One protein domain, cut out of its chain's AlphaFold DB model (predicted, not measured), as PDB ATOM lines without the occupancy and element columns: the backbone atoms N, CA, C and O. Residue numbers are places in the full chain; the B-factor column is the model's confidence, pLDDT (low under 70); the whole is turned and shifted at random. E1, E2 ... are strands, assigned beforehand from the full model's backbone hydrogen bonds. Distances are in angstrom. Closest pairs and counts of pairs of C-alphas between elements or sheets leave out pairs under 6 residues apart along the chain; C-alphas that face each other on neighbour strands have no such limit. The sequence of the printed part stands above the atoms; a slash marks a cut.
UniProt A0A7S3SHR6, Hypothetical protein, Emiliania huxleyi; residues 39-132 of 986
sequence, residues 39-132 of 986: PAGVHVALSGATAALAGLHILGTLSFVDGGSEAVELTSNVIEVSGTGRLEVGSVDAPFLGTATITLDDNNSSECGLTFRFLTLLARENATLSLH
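What this domain is: This is residues 39 to 132 of the 986 residues of the protein "Hypothetical protein" of Emiliania huxleyi (UniProt A0A7S3SHR6). The chain is wound in stacked turns, a small three-sided solenoid whose walls are the parallel sheets E1 E3 E6 E9, E2 E5 E8 and E4 E7. Residues 105 to 119, between E7 and E8, swing outside these walls. The printed part has 94 residues, with nine named strands, E1 to E9 in chain order, and no named helix. Its class is all strand, though under half of the residues, 41 of 94, are in named elements. It is compact, with a radius of gyration of the C-alphas of 12.9 A and spans of 35 by 29 by 18 A.

Where its parts are: E1, residues 43 to 46, begins with C-alpha 43 at (116.086, 89.510, -24.089). E2, residues 55 to 58, and E3, residues 61 to 64, are each 10.0 A long, as is E1. E4, residues 72 to 76, spans 13.5 A. E5 is residues 78 to 81, 10.0 A, and E6 residues 86 to 89, 9.9 A. E7, residues 100 to 104, spans 13.5 A, and E8, residues 120 to 125, 16.1 A. E9, residues 128 to 132, spans 12.6 A and ends with C-alpha 132 at (118.268, 104.155, -13.143).

How they stand to each other: In the largest sheet, E1 and E3 are parallel at 23 degrees, with N 44 and O 61 2.8 A apart. E3 and E6 are parallel at 7 degrees, with N 62 to O 86 at 2.9 A. E6 and E9 are parallel at 4 degrees, with N 132 to O 89 at 2.8 A. E2 and E5 are parallel, N 56 to O 78 at 2.8 A, and E5 and E8 are parallel, N 79 to O 120 at 2.8 A. E4 and E7 are parallel, N 103 to O 74 at 2.8 A. The closest C-alphas of E2 and E4 are those of Gly 55 and Ser 76, 5.7 A apart. E1 and E9 are apart.

The domain as a whole: The C-alphas farthest apart, of Asp 93 and Ser 109, are 39.3 A apart. The printed part has no cut. The link from E7 to E8 is long, 15 residues. Mean pLDDT of the printed part is 90.3; residues 107 to 111, 113 and 115 to 118 are under 70.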
ATOM      1  N   PRO A  39     109.599  89.558 -28.535       96.31
ATOM      2  CA  PRO A  39     108.663  88.553 -28.039       96.31
ATOM      3  C   PRO A  39     108.904  88.172 -26.576       96.31
ATOM      4  O   PRO A  39     110.022  88.264 -26.069       96.31
ATOM      5  N   ALA A  40     107.871  87.638 -25.923       95.69
ATOM      6  CA  ALA A  40     107.988  87.096 -24.572       95.69
ATOM      7  C   ALA A  40     109.111  86.046 -24.471       95.69
ATOM      8  O   ALA A  40     109.240  85.161 -25.321       95.69
ATOM      9  N   GLY A  41     109.926  86.149 -23.418       93.50
ATOM     10  CA  GLY A  41     111.087  85.281 -23.188       93.50
ATOM     11  C   GLY A  41     112.330  85.613 -24.024       93.50
ATOM     12  O   GLY A  41     113.336  84.916 -23.891       93.50
ATOM     13  N   VAL A  42     112.288  86.652 -24.866       95.81
ATOM     14  CA  VAL A  42     113.454  87.169 -25.597       95.81
ATOM     15  C   VAL A  42     114.032  88.370 -24.856       95.81
ATOM     16  O   VAL A  42     113.298  89.280 -24.486       95.81
ATOM     17  N   HIS A  43     115.352  88.386 -24.670       97.44
ATOM     18  CA  HIS A  43     116.086  89.510 -24.089       97.44
ATOM     19  C   HIS A  43     116.985  90.125 -25.159       97.44
ATOM     20  O   HIS A  43     117.876  89.446 -25.670       97.44
ATOM     21  N   VAL A  44     116.741  91.388 -25.502       98.00
ATOM     22  CA  VAL A  44     117.547  92.180 -26.435       98.00
ATOM     23  C   VAL A  44     118.349  93.233 -25.670       98.00
ATOM     24  O   VAL A  44     117.817  93.918 -24.801       98.00
ATOM     25  N   ALA A  45     119.628  93.371 -26.007       97.31
ATOM     26  CA  ALA A  45     120.534  94.369 -25.457       97.31
ATOM     27  C   ALA A  45     120.816  95.472 -26.488       97.31
ATOM     28  O   ALA A  45     121.340  95.186 -27.567       97.31
ATOM     29  N   LEU A  46     120.481  96.720 -26.163       97.81
ATOM     30  CA  LEU A  46     120.708  97.886 -27.017       97.81
ATOM     31  C   LEU A  46     122.039  98.563 -26.673       97.81
ATOM     32  O   LEU A  46     122.285  98.926 -25.526       97.81
ATOM     33  N   SER A  47     122.872  98.761 -27.690       93.94
ATOM     34  CA  SER A  47     124.088  99.575 -27.642       93.94
ATOM     35  C   SER A  47     124.091 100.523 -28.840       93.94
ATOM     36  O   SER A  47     123.826 100.074 -29.959       93.94
ATOM     37  N   GLY A  48     124.417 101.799 -28.628       93.50
ATOM     38  CA  GLY A  48     124.352 102.832 -29.666       93.50
ATOM     39  C   GLY A  48     122.921 103.293 -29.969       93.50
ATOM     40  O   GLY A  48     122.044 103.205 -29.113       93.50
ATOM     41  N   ALA A  49     122.692 103.797 -31.181       93.81
ATOM     42  CA  ALA A  49     121.420 104.393 -31.590       93.81
ATOM     43  C   ALA A  49     120.539 103.440 -32.417       93.81
ATOM     44  O   ALA A  49     121.034 102.718 -33.291       93.81
ATOM     45  N   THR A  50     119.223 103.481 -32.197       94.25
ATOM     46  CA  THR A  50     118.236 102.887 -33.109       94.25
ATOM     47  C   THR A  50     117.988 103.790 -34.322       94.25
ATOM     48  O   THR A  50     118.254 104.990 -34.299       94.25
ATOM     49  N   ALA A  51     117.428 103.232 -35.399       91.69
ATOM     50  CA  ALA A  51     116.690 104.059 -36.356       91.69
ATOM     51  C   ALA A  51     115.403 104.602 -35.694       91.69
ATOM     52  O   ALA A  51     114.960 104.042 -34.691       91.69
ATOM     53  N   ALA A  52     114.794 105.658 -36.247       89.88
ATOM     54  CA  ALA A  52     113.522 106.195 -35.751       89.88
ATOM     55  C   ALA A  52     112.368 105.227 -36.071       89.88
ATOM     56  O   ALA A  52     111.918 105.147 -37.214       89.88
ATOM     57  N   LEU A  53     111.920 104.457 -35.079       91.56
ATOM     58  CA  LEU A  53     110.923 103.396 -35.255       91.56
ATOM     59  C   LEU A  53     109.495 103.953 -35.238       91.56
ATOM     60  O   LEU A  53     109.171 104.797 -34.403       91.56
ATOM     61  N   ALA A  54     108.595 103.405 -36.057       88.25
ATOM     62  CA  ALA A  54     107.172 103.746 -35.959       88.25
ATOM     63  C   ALA A  54     106.545 103.219 -34.658       88.25
ATOM     64  O   ALA A  54     105.635 103.832 -34.105       88.25
ATOM     65  N   GLY A  55     107.047 102.100 -34.135       90.50
ATOM     66  CA  GLY A  55     106.625 101.594 -32.837       90.50
ATOM     67  C   GLY A  55     107.470 100.426 -32.347       90.50
ATOM     68  O   GLY A  55     108.013  99.657 -33.140       90.50
ATOM     69  N   LEU A  56     107.549 100.274 -31.031       94.19
ATOM     70  CA  LEU A  56     108.281  99.214 -30.354       94.19
ATOM     71  C   LEU A  56     107.393  98.543 -29.300       94.19
ATOM     72  O   LEU A  56     107.008  99.158 -28.314       94.19
ATOM     73  N   HIS A  57     107.105  97.258 -29.487       95.88
ATOM     74  CA  HIS A  57     106.354  96.432 -28.543       95.88
ATOM     75  C   HIS A  57     107.282  95.482 -27.786       95.88
ATOM     76  O   HIS A  57     107.928  94.618 -28.383       95.88
ATOM     77  N   ILE A  58     107.342  95.617 -26.468       98.19
ATOM     78  CA  ILE A  58     108.232  94.870 -25.583       98.19
ATOM     79  C   ILE A  58     107.395  93.900 -24.739       98.19
ATOM     80  O   ILE A  58     106.837  94.270 -23.711       98.19
ATOM     81  N   LEU A  59     107.327  92.640 -25.181       97.56
ATOM     82  CA  LEU A  59     106.739  91.519 -24.426       97.56
ATOM     83  C   LEU A  59     107.807  90.717 -23.656       97.56
ATOM     84  O   LEU A  59     107.487  89.974 -22.729       97.56
ATOM     85  N   GLY A  60     109.065  90.806 -24.099       97.88
ATOM     86  CA  GLY A  60     110.257  90.256 -23.446       97.88
ATOM     87  C   GLY A  60     111.028  91.331 -22.676       97.88
ATOM     88  O   GLY A  60     110.433  92.117 -21.955       97.88
ATOM     89  N   THR A  61     112.345  91.404 -22.847       98.50
ATOM     90  CA  THR A  61     113.186  92.414 -22.184       98.50
ATOM     91  C   THR A  61     113.988  93.205 -23.207       98.50
ATOM     92  O   THR A  61     114.648  92.613 -24.063       98.50
ATOM     93  N   LEU A  62     113.974  94.531 -23.087       98.62
ATOM     94  CA  LEU A  62     114.950  95.420 -23.711       98.62
ATOM     95  C   LEU A  62     115.818  96.033 -22.616       98.62
ATOM     96  O   LEU A  62     115.292  96.730 -21.756       98.62
ATOM     97  N   SER A  63     117.130  95.808 -22.666       97.94
ATOM     98  CA  SER A  63     118.079  96.413 -21.726       97.94
ATOM     99  C   SER A  63     119.109  97.276 -22.443       97.94
ATOM    100  O   SER A  63     119.701  96.829 -23.429       97.94
ATOM    101  N   PHE A  64     119.389  98.466 -21.930       98.06
ATOM    102  CA  PHE A  64     120.454  99.321 -22.445       98.06
ATOM    103  C   PHE A  64     121.803  98.858 -21.892       98.06
ATOM    104  O   PHE A  64     121.927  98.503 -20.720       98.06
ATOM    105  N   VAL A  65     122.824  98.855 -22.744       95.25
ATOM    106  CA  VAL A  65     124.189  98.479 -22.375       95.25
ATOM    107  C   VAL A  65     124.999  99.739 -22.131       95.25
ATOM    108  O   VAL A  65     125.238 100.509 -23.058       95.25
ATOM    109  N   ASP A  66     125.459  99.927 -20.896       90.94
ATOM    110  CA  ASP A  66     126.350 101.034 -20.561       90.94
ATOM    111  C   ASP A  66     127.750 100.785 -21.150       90.94
ATOM    112  O   ASP A  66     128.527  99.956 -20.667       90.94
ATOM    113  N   GLY A  67     128.050 101.481 -22.248       81.94
ATOM    114  CA  GLY A  67     129.350 101.468 -22.920       81.94
ATOM    115  C   GLY A  67     130.356 102.471 -22.340       81.94
ATOM    116  O   GLY A  67     131.451 102.626 -22.888       81.94
ATOM    117  N   GLY A  68     130.004 103.183 -21.266       82.88
ATOM    118  CA  GLY A  68     130.787 104.270 -20.693       82.88
ATOM    119  C   GLY A  68     130.618 105.576 -21.470       82.88
ATOM    120  O   GLY A  68     129.832 106.430 -21.084       82.88
ATOM    121  N   SER A  69     131.383 105.769 -22.550       79.25
ATOM    122  CA  SER A  69     131.417 107.055 -23.277       79.25
ATOM    123  C   SER A  69     130.490 107.143 -24.489       79.25
ATOM    124  O   SER A  69     130.307 108.229 -25.030       79.25
ATOM    125  N   GLU A  70     129.980 106.014 -24.978       88.38
ATOM    126  CA  GLU A  70     129.077 105.990 -26.132       88.38
ATOM    127  C   GLU A  70     127.635 106.185 -25.663       88.38
ATOM    128  O   GLU A  70     127.165 105.453 -24.793       88.38
ATOM    129  N   ALA A  71     126.943 107.171 -26.238       94.00
ATOM    130  CA  ALA A  71     125.532 107.395 -25.960       94.00
ATOM    131  C   ALA A  71     124.675 106.262 -26.543       94.00
ATOM    132  O   ALA A  71     124.945 105.759 -27.640       94.00
ATOM    133  N   VAL A  72     123.633 105.874 -25.810       97.75
ATOM    134  CA  VAL A  72     122.641 104.887 -26.244       97.75
ATOM    135  C   VAL A  72     121.319 105.602 -26.491       97.75
ATOM    136  O   VAL A  72     120.779 106.242 -25.593       97.75
ATOM    137  N   GLU A  73     120.793 105.503 -27.708       96.12
ATOM    138  CA  GLU A  73     119.622 106.269 -28.135       96.12
ATOM    139  C   GLU A  73     118.534 105.334 -28.667       96.12
ATOM    140  O   GLU A  73     118.772 104.528 -29.568       96.12
ATOM    141  N   LEU A  74     117.330 105.455 -28.115       96.62
ATOM    142  CA  LEU A  74     116.122 104.805 -28.611       96.62
ATOM    143  C   LEU A  74     115.156 105.881 -29.094       96.62
ATOM    144  O   LEU A  74     114.666 106.673 -28.295       96.62
ATOM    145  N   THR A  75     114.846 105.872 -30.384       93.62
ATOM    146  CA  THR A  75     113.876 106.800 -30.979       93.62
ATOM    147  C   THR A  75     112.689 106.025 -31.519       93.62
ATOM    148  O   THR A  75     112.851 105.145 -32.371       93.62
ATOM    149  N   SER A  76     111.489 106.342 -31.033       91.38
ATOM    150  CA  SER A  76     110.252 105.746 -31.536       91.38
ATOM    151  C   SER A  76     109.040 106.634 -31.286       91.38
ATOM    152  O   SER A  76     108.990 107.312 -30.268       91.38
ATOM    153  N   ASN A  77     108.027 106.576 -32.155       86.31
ATOM    154  CA  ASN A  77     106.757 107.257 -31.894       86.31
ATOM    155  C   ASN A  77     106.043 106.644 -30.677       86.31
ATOM    156  O   ASN A  77     105.530 107.359 -29.823       86.31
ATOM    157  N   VAL A  78     105.991 105.310 -30.592       88.69
ATOM    158  CA  VAL A  78     105.258 104.598 -29.535       88.69
ATOM    159  C   VAL A  78     106.084 103.436 -29.012       88.69
ATOM    160  O   VAL A  78     106.492 102.562 -29.773       88.69
ATOM    161  N   ILE A  79     106.265 103.375 -27.699       95.06
ATOM    162  CA  ILE A  79     106.872 102.243 -27.006       95.06
ATOM    163  C   ILE A  79     105.810 101.650 -26.083       95.06
ATOM    164  O   ILE A  79     105.360 102.310 -25.154       95.06
ATOM    165  N   GLU A  80     105.406 100.406 -26.327       96.00
ATOM    166  CA  GLU A  80     104.494  99.669 -25.451       96.00
ATOM    167  C   GLU A  80     105.248  98.536 -24.753       96.00
ATOM    168  O   GLU A  80     105.795  97.650 -25.408       96.00
ATOM    169  N   VAL A  81     105.232  98.530 -23.422       98.38
ATOM    170  CA  VAL A  81     105.697  97.424 -22.583       98.38
ATOM    171  C   VAL A  81     104.470  96.745 -21.980       98.38
ATOM    172  O   VAL A  81     103.694  97.373 -21.260       98.38
ATOM    173  N   SER A  82     104.253  95.467 -22.290       96.75
ATOM    174  CA  SER A  82     103.074  94.728 -21.808       96.75
ATOM    175  C   SER A  82     103.370  93.249 -21.547       96.75
ATOM    176  O   SER A  82     104.502  92.782 -21.716       96.75
ATOM    177  N   GLY A  83     102.394  92.491 -21.043       96.00
ATOM    178  CA  GLY A  83     102.621  91.150 -20.512       96.00
ATOM    179  C   GLY A  83     103.493  91.192 -19.262       96.00
ATOM    180  O   GLY A  83     103.157  91.842 -18.280       96.00
ATOM    181  N   THR A  84     104.622  90.486 -19.300       96.12
ATOM    182  CA  THR A  84     105.685  90.550 -18.281       96.12
ATOM    183  C   THR A  84     106.916  91.279 -18.823       96.12
ATOM    184  O   THR A  84     108.045  90.952 -18.446       96.12
ATOM    185  N   GLY A  85     106.713  92.165 -19.803       98.31
ATOM    186  CA  GLY A  85     107.790  92.844 -20.503       98.31
ATOM    187  C   GLY A  85     108.573  93.793 -19.596       98.31
ATOM    188  O   GLY A  85     108.026  94.335 -18.636       98.31
ATOM    189  N   ARG A  86     109.859  94.002 -19.892       98.62
ATOM    190  CA  ARG A  86     110.729  94.913 -19.132       98.62
ATOM    191  C   ARG A  86     111.511  95.839 -20.056       98.62
ATOM    192  O   ARG A  86     112.159  95.369 -20.993       98.62
ATOM    193  N   LEU A  87     111.470  97.136 -19.767       98.75
ATOM    194  CA  LEU A  87     112.380  98.133 -20.328       98.75
ATOM    195  C   LEU A  87     113.366  98.548 -19.235       98.75
ATOM    196  O   LEU A  87     112.951  99.099 -18.218       98.75
ATOM    197  N   GLU A  88     114.647  98.250 -19.444       98.62
ATOM    198  CA  GLU A  88     115.697  98.370 -18.431       98.62
ATOM    199  C   GLU A  88     116.818  99.310 -18.895       98.62
ATOM    200  O   GLU A  88     117.460  99.079 -19.924       98.62
ATOM    201  N   VAL A  89     117.090 100.356 -18.117       98.50
ATOM    202  CA  VAL A  89     118.238 101.254 -18.304       98.50
ATOM    203  C   VAL A  89     118.955 101.377 -16.969       98.50
ATOM    204  O   VAL A  89     118.524 102.122 -16.100       98.50
ATOM    205  N   GLY A  90     120.041 100.622 -16.796       96.88
ATOM    206  CA  GLY A  90     120.682 100.478 -15.486       96.88
ATOM    207  C   GLY A  90     119.818  99.701 -14.485       96.88
ATOM    208  O   GLY A  90     118.771  99.154 -14.822       96.88
ATOM    209  N   SER A  91     120.288  99.626 -13.245       95.62
ATOM    210  CA  SER A  91     119.556  99.083 -12.097       95.62
ATOM    211  C   SER A  91     119.925  99.848 -10.826       95.62
ATOM    212  O   SER A  91     120.911 100.583 -10.812       95.62
ATOM    213  N   VAL A  92     119.190  99.632  -9.733       91.94
ATOM    214  CA  VAL A  92     119.520 100.210  -8.416       91.94
ATOM    215  C   VAL A  92     120.961  99.884  -7.985       91.94
ATOM    216  O   VAL A  92     121.677 100.752  -7.492       91.94
ATOM    217  N   ASP A  93     121.418  98.647  -8.215       94.50
ATOM    218  CA  ASP A  93     122.772  98.200  -7.849       94.50
ATOM    219  C   ASP A  93     123.848  98.604  -8.876       94.50
ATOM    220  O   ASP A  93     125.044  98.609  -8.569       94.50
ATOM    221  N   ALA A  94     123.441  98.893 -10.112       95.44
ATOM    222  CA  ALA A  94     124.316  99.236 -11.226       95.44
ATOM    223  C   ALA A  94     123.657 100.326 -12.093       95.44
ATOM    224  O   ALA A  94     123.162 100.025 -13.187       95.44
ATOM    225  N   PRO A  95     123.620 101.583 -11.608       96.38
ATOM    226  CA  PRO A  95     123.019 102.686 -12.348       96.38
ATOM    227  C   PRO A  95     123.748 102.932 -13.670       96.38
ATOM    228  O   PRO A  95     124.941 102.649 -13.801       96.38
ATOM    229  N   PHE A  96     123.033 103.489 -14.644       97.31
ATOM    230  CA  PHE A  96     123.564 103.830 -15.957       97.31
ATOM    231  C   PHE A  96     124.417 105.107 -15.865       97.31
ATOM    232  O   PHE A  96     123.898 106.222 -15.737       97.31
ATOM    233  N   LEU A  97     125.740 104.941 -15.896       95.50
ATOM    234  CA  LEU A  97     126.720 106.016 -15.713       95.50
ATOM    235  C   LEU A  97     127.011 106.769 -17.014       95.50
ATOM    236  O   LEU A  97     127.363 107.950 -16.967       95.50
ATOM    237  N   GLY A  98     126.893 106.088 -18.158       94.81
ATOM    238  CA  GLY A  98     126.944 106.699 -19.484       94.81
ATOM    239  C   GLY A  98     125.706 107.548 -19.795       94.81
ATOM    240  O   GLY A  98     124.895 107.845 -18.925       94.81
ATOM    241  N   THR A  99     125.532 107.928 -21.060       95.94
ATOM    242  CA  THR A  99     124.358 108.694 -21.512       95.94
ATOM    243  C   THR A  99     123.352 107.785 -22.212       95.94
ATOM    244  O   THR A  99     123.715 107.081 -23.155       95.94
ATOM    245  N   ALA A 100     122.090 107.818 -21.782       97.94
ATOM    246  CA  ALA A 100     120.986 107.127 -22.439       97.94
ATOM    247  C   ALA A 100     119.825 108.088 -22.712       97.94
ATOM    248  O   ALA A 100     119.428 108.863 -21.841       97.94
ATOM    249  N   THR A 101     119.248 108.021 -23.909       97.38
ATOM    250  CA  THR A 101     118.112 108.868 -24.283       97.38
ATOM    251  C   THR A 101     117.027 108.061 -24.981       97.38
ATOM    252  O   THR A 101     117.288 107.366 -25.960       97.38
ATOM    253  N   ILE A 102     115.796 108.186 -24.490       97.62
ATOM    254  CA  ILE A 102     114.578 107.694 -25.132       97.62
ATOM    255  C   ILE A 102     113.850 108.913 -25.700       97.62
ATOM    256  O   ILE A 102     113.430 109.785 -24.944       97.62
ATOM    257  N   THR A 103     113.725 108.998 -27.022       93.50
ATOM    258  CA  THR A 103     113.039 110.104 -27.705       93.50
ATOM    259  C   THR A 103     111.710 109.615 -28.275       93.50
ATOM    260  O   THR A 103     111.690 108.697 -29.100       93.50
ATOM    261  N   LEU A 104     110.620 110.247 -27.837       89.69
ATOM    262  CA  LEU A 104     109.292 110.114 -28.426       89.69
ATOM    263  C   LEU A 104     109.149 111.162 -29.533       89.69
ATOM    264  O   LEU A 104     109.102 112.357 -29.247       89.69
ATOM    265  N   ASP A 105     109.140 110.707 -30.783       77.25
ATOM    266  CA  ASP A 105     109.291 111.540 -31.983       77.25
ATOM    267  C   ASP A 105     108.142 111.296 -32.977       77.25
ATOM    268  O   ASP A 105     107.706 110.155 -33.136       77.25
ATOM    269  N   ASP A 106     107.638 112.342 -33.637       70.31
ATOM    270  CA  ASP A 106     106.510 112.292 -34.583       70.31
ATOM    271  C   ASP A 106     106.928 112.124 -36.052       70.31
ATOM    272  O   ASP A 106     106.077 112.092 -36.941       70.31
ATOM    273  N   ASN A 107     108.220 111.924 -36.315       62.38
ATOM    274  CA  ASN A 107     108.804 111.858 -37.659       62.38
ATOM    275  C   ASN A 107     108.304 110.723 -38.589       62.38
ATOM    276  O   ASN A 107     108.752 110.647 -39.735       62.38
ATOM    277  N   ASN A 108     107.373 109.864 -38.155       58.78
ATOM    278  CA  ASN A 108     106.930 108.683 -38.907       58.78
ATOM    279  C   ASN A 108     105.403 108.632 -39.113       58.78
ATOM    280  O   ASN A 108     104.624 108.965 -38.224       58.78
ATOM    281  N   SER A 109     104.969 108.128 -40.276       51.97
ATOM    282  CA  SER A 109     103.550 108.107 -40.714       51.97
ATOM    283  C   SER A 109     102.843 106.743 -40.601       51.97
ATOM    284  O   SER A 109     101.680 106.607 -40.990       51.97
ATOM    285  N   SER A 110     103.537 105.720 -40.099       60.25
ATOM    286  CA  SER A 110     103.061 104.329 -40.060       60.25
ATOM    287  C   SER A 110     102.343 103.992 -38.745       60.25
ATOM    288  O   SER A 110     102.887 104.209 -37.668       60.25
ATOM    289  N   GLU A 111     101.146 103.395 -38.809       67.25
ATOM    290  CA  GLU A 111     100.419 102.909 -37.621       67.25
ATOM    291  C   GLU A 111     100.801 101.458 -37.268       67.25
ATOM    292  O   GLU A 111     100.637 100.553 -38.087       67.25
ATOM    293  N   CYS A 112     101.230 101.212 -36.023       71.50
ATOM    294  CA  CYS A 112     101.686  99.889 -35.562       71.50
ATOM    295  C   CYS A 112     100.624  99.015 -34.873       71.50
ATOM    296  O   CYS A 112     100.951  97.940 -34.376       71.50
ATOM    297  N   GLY A 113      99.357  99.445 -34.824       64.75
ATOM    298  CA  GLY A 113      98.290  98.693 -34.144       64.75
ATOM    299  C   GLY A 113      98.496  98.526 -32.630       64.75
ATOM    300  O   GLY A 113      97.927  97.602 -32.052       64.75
ATOM    301  N   LEU A 114      99.314  99.390 -32.015       70.38
ATOM    302  CA  LEU A 114      99.536  99.464 -30.568       70.38
ATOM    303  C   LEU A 114      98.385 100.192 -29.867       70.38
ATOM    304  O   LEU A 114      97.547 100.823 -30.519       70.38
ATOM    305  N   THR A 115      98.353 100.091 -28.537       59.34
ATOM    306  CA  THR A 115      97.248 100.596 -27.708       59.34
ATOM    307  C   THR A 115      96.997 102.095 -27.910       59.34
ATOM    308  O   THR A 115      95.842 102.516 -28.000       59.34
ATOM    309  N   PHE A 116      98.059 102.897 -28.055       62.53
ATOM    310  CA  PHE A 116      97.966 104.328 -28.362       62.53
ATOM    311  C   PHE A 116      98.471 104.655 -29.764       62.53
ATOM    312  O   PHE A 116      99.346 103.990 -30.317       62.53
ATOM    313  N   ARG A 117      97.900 105.728 -30.322       58.62
ATOM    314  CA  ARG A 117      98.255 106.299 -31.631       58.62
ATOM    315  C   ARG A 117      99.095 107.580 -31.532       58.62
ATOM    316  O   ARG A 117      99.454 108.133 -32.562       58.62
ATOM    317  N   PHE A 118      99.372 108.054 -30.318       69.44
ATOM    318  CA  PHE A 118     100.098 109.298 -30.037       69.44
ATOM    319  C   PHE A 118     101.479 108.995 -29.463       69.44
ATOM    320  O   PHE A 118     101.720 107.865 -29.041       69.44
ATOM    321  N   LEU A 119     102.357 109.997 -29.402       82.50
ATOM    322  CA  LEU A 119     103.702 109.869 -28.845       82.50
ATOM    323  C   LEU A 119     103.659 109.360 -27.395       82.50
ATOM    324  O   LEU A 119     103.288 110.106 -26.490       82.50
ATOM    325  N   THR A 120     103.969 108.077 -27.171       88.56
ATOM    326  CA  THR A 120     103.697 107.414 -25.879       88.56
ATOM    327  C   THR A 120     104.772 106.406 -25.498       88.56
ATOM    328  O   THR A 120     105.101 105.526 -26.292       88.56
ATOM    329  N   LEU A 121     105.224 106.454 -24.245       95.69
ATOM    330  CA  LEU A 121     105.812 105.311 -23.547       95.69
ATOM    331  C   LEU A 121     104.767 104.740 -22.577       95.69
ATOM    332  O   LEU A 121     104.407 105.372 -21.589       95.69
ATOM    333  N   LEU A 122     104.265 103.548 -22.879       95.50
ATOM    334  CA  LEU A 122     103.208 102.868 -22.135       95.50
ATOM    335  C   LEU A 122     103.772 101.650 -21.401       95.50
ATOM    336  O   LEU A 122     104.434 100.815 -22.018       95.50
ATOM    337  N   ALA A 123     103.409 101.486 -20.128       97.75
ATOM    338  CA  ALA A 123     103.504 100.214 -19.419       97.75
ATOM    339  C   ALA A 123     102.126  99.739 -18.944       97.75
ATOM    340  O   ALA A 123     101.383 100.494 -18.321       97.75
ATOM    341  N   ARG A 124     101.798  98.474 -19.224       96.44
ATOM    342  CA  ARG A 124     100.541  97.841 -18.797       96.44
ATOM    343  C   ARG A 124     100.709  96.376 -18.414       96.44
ATOM    344  O   ARG A 124     101.759  95.770 -18.618       96.44
ATOM    345  N   GLU A 125      99.651  95.788 -17.883       96.00
ATOM    346  CA  GLU A 125      99.581  94.412 -17.395       96.00
ATOM    347  C   GLU A 125     100.583  94.164 -16.257       96.00
ATOM    348  O   GLU A 125     100.427  94.753 -15.205       96.00
ATOM    349  N   ASN A 126     101.592  93.304 -16.402       96.94
ATOM    350  CA  ASN A 126     102.633  93.084 -15.382       96.94
ATOM    351  C   ASN A 126     104.002  93.591 -15.867       96.94
ATOM    352  O   ASN A 126     105.041  93.018 -15.527       96.94
ATOM    353  N   ALA A 127     103.998  94.616 -16.720       98.25
ATOM    354  CA  ALA A 127     105.207  95.216 -17.259       98.25
ATOM    355  C   ALA A 127     106.006  95.991 -16.202       98.25
ATOM    356  O   ALA A 127     105.463  96.477 -15.209       98.25
ATOM    357  N   THR A 128     107.304  96.154 -16.447       98.50
ATOM    358  CA  THR A 128     108.185  96.981 -15.615       98.50
ATOM    359  C   THR A 128     108.936  97.999 -16.465       98.50
ATOM    360  O   THR A 128     109.602  97.632 -17.437       98.50
ATOM    361  N   LEU A 129     108.863  99.267 -16.065       98.62
ATOM    362  CA  LEU A 129     109.802 100.309 -16.474       98.62
ATOM    363  C   LEU A 129     110.835 100.453 -15.355       98.62
ATOM    364  O   LEU A 129     110.478 100.865 -14.258       98.62
ATOM    365  N   SER A 130     112.089 100.081 -15.613       98.62
ATOM    366  CA  SER A 130     113.185 100.149 -14.639       98.62
ATOM    367  C   SER A 130     114.300 101.014 -15.215       98.62
ATOM    368  O   SER A 130     115.049 100.584 -16.093       98.62
ATOM    369  N   LEU A 131     114.353 102.274 -14.786       98.88
ATOM    370  CA  LEU A 131     115.248 103.292 -15.331       98.88
ATOM    371  C   LEU A 131     116.037 103.934 -14.184       98.88
ATOM    372  O   LEU A 131     115.472 104.580 -13.303       98.88
ATOM    373  N   HIS A 132     117.355 103.761 -14.209       98.69
ATOM    374  CA  HIS A 132     118.268 104.155 -13.143       98.69
ATOM    375  C   HIS A 132     119.474 104.889 -13.729       98.69
ATOM    376  O   HIS A 132     120.366 104.266 -14.307       98.69
TER     377      HIS A 132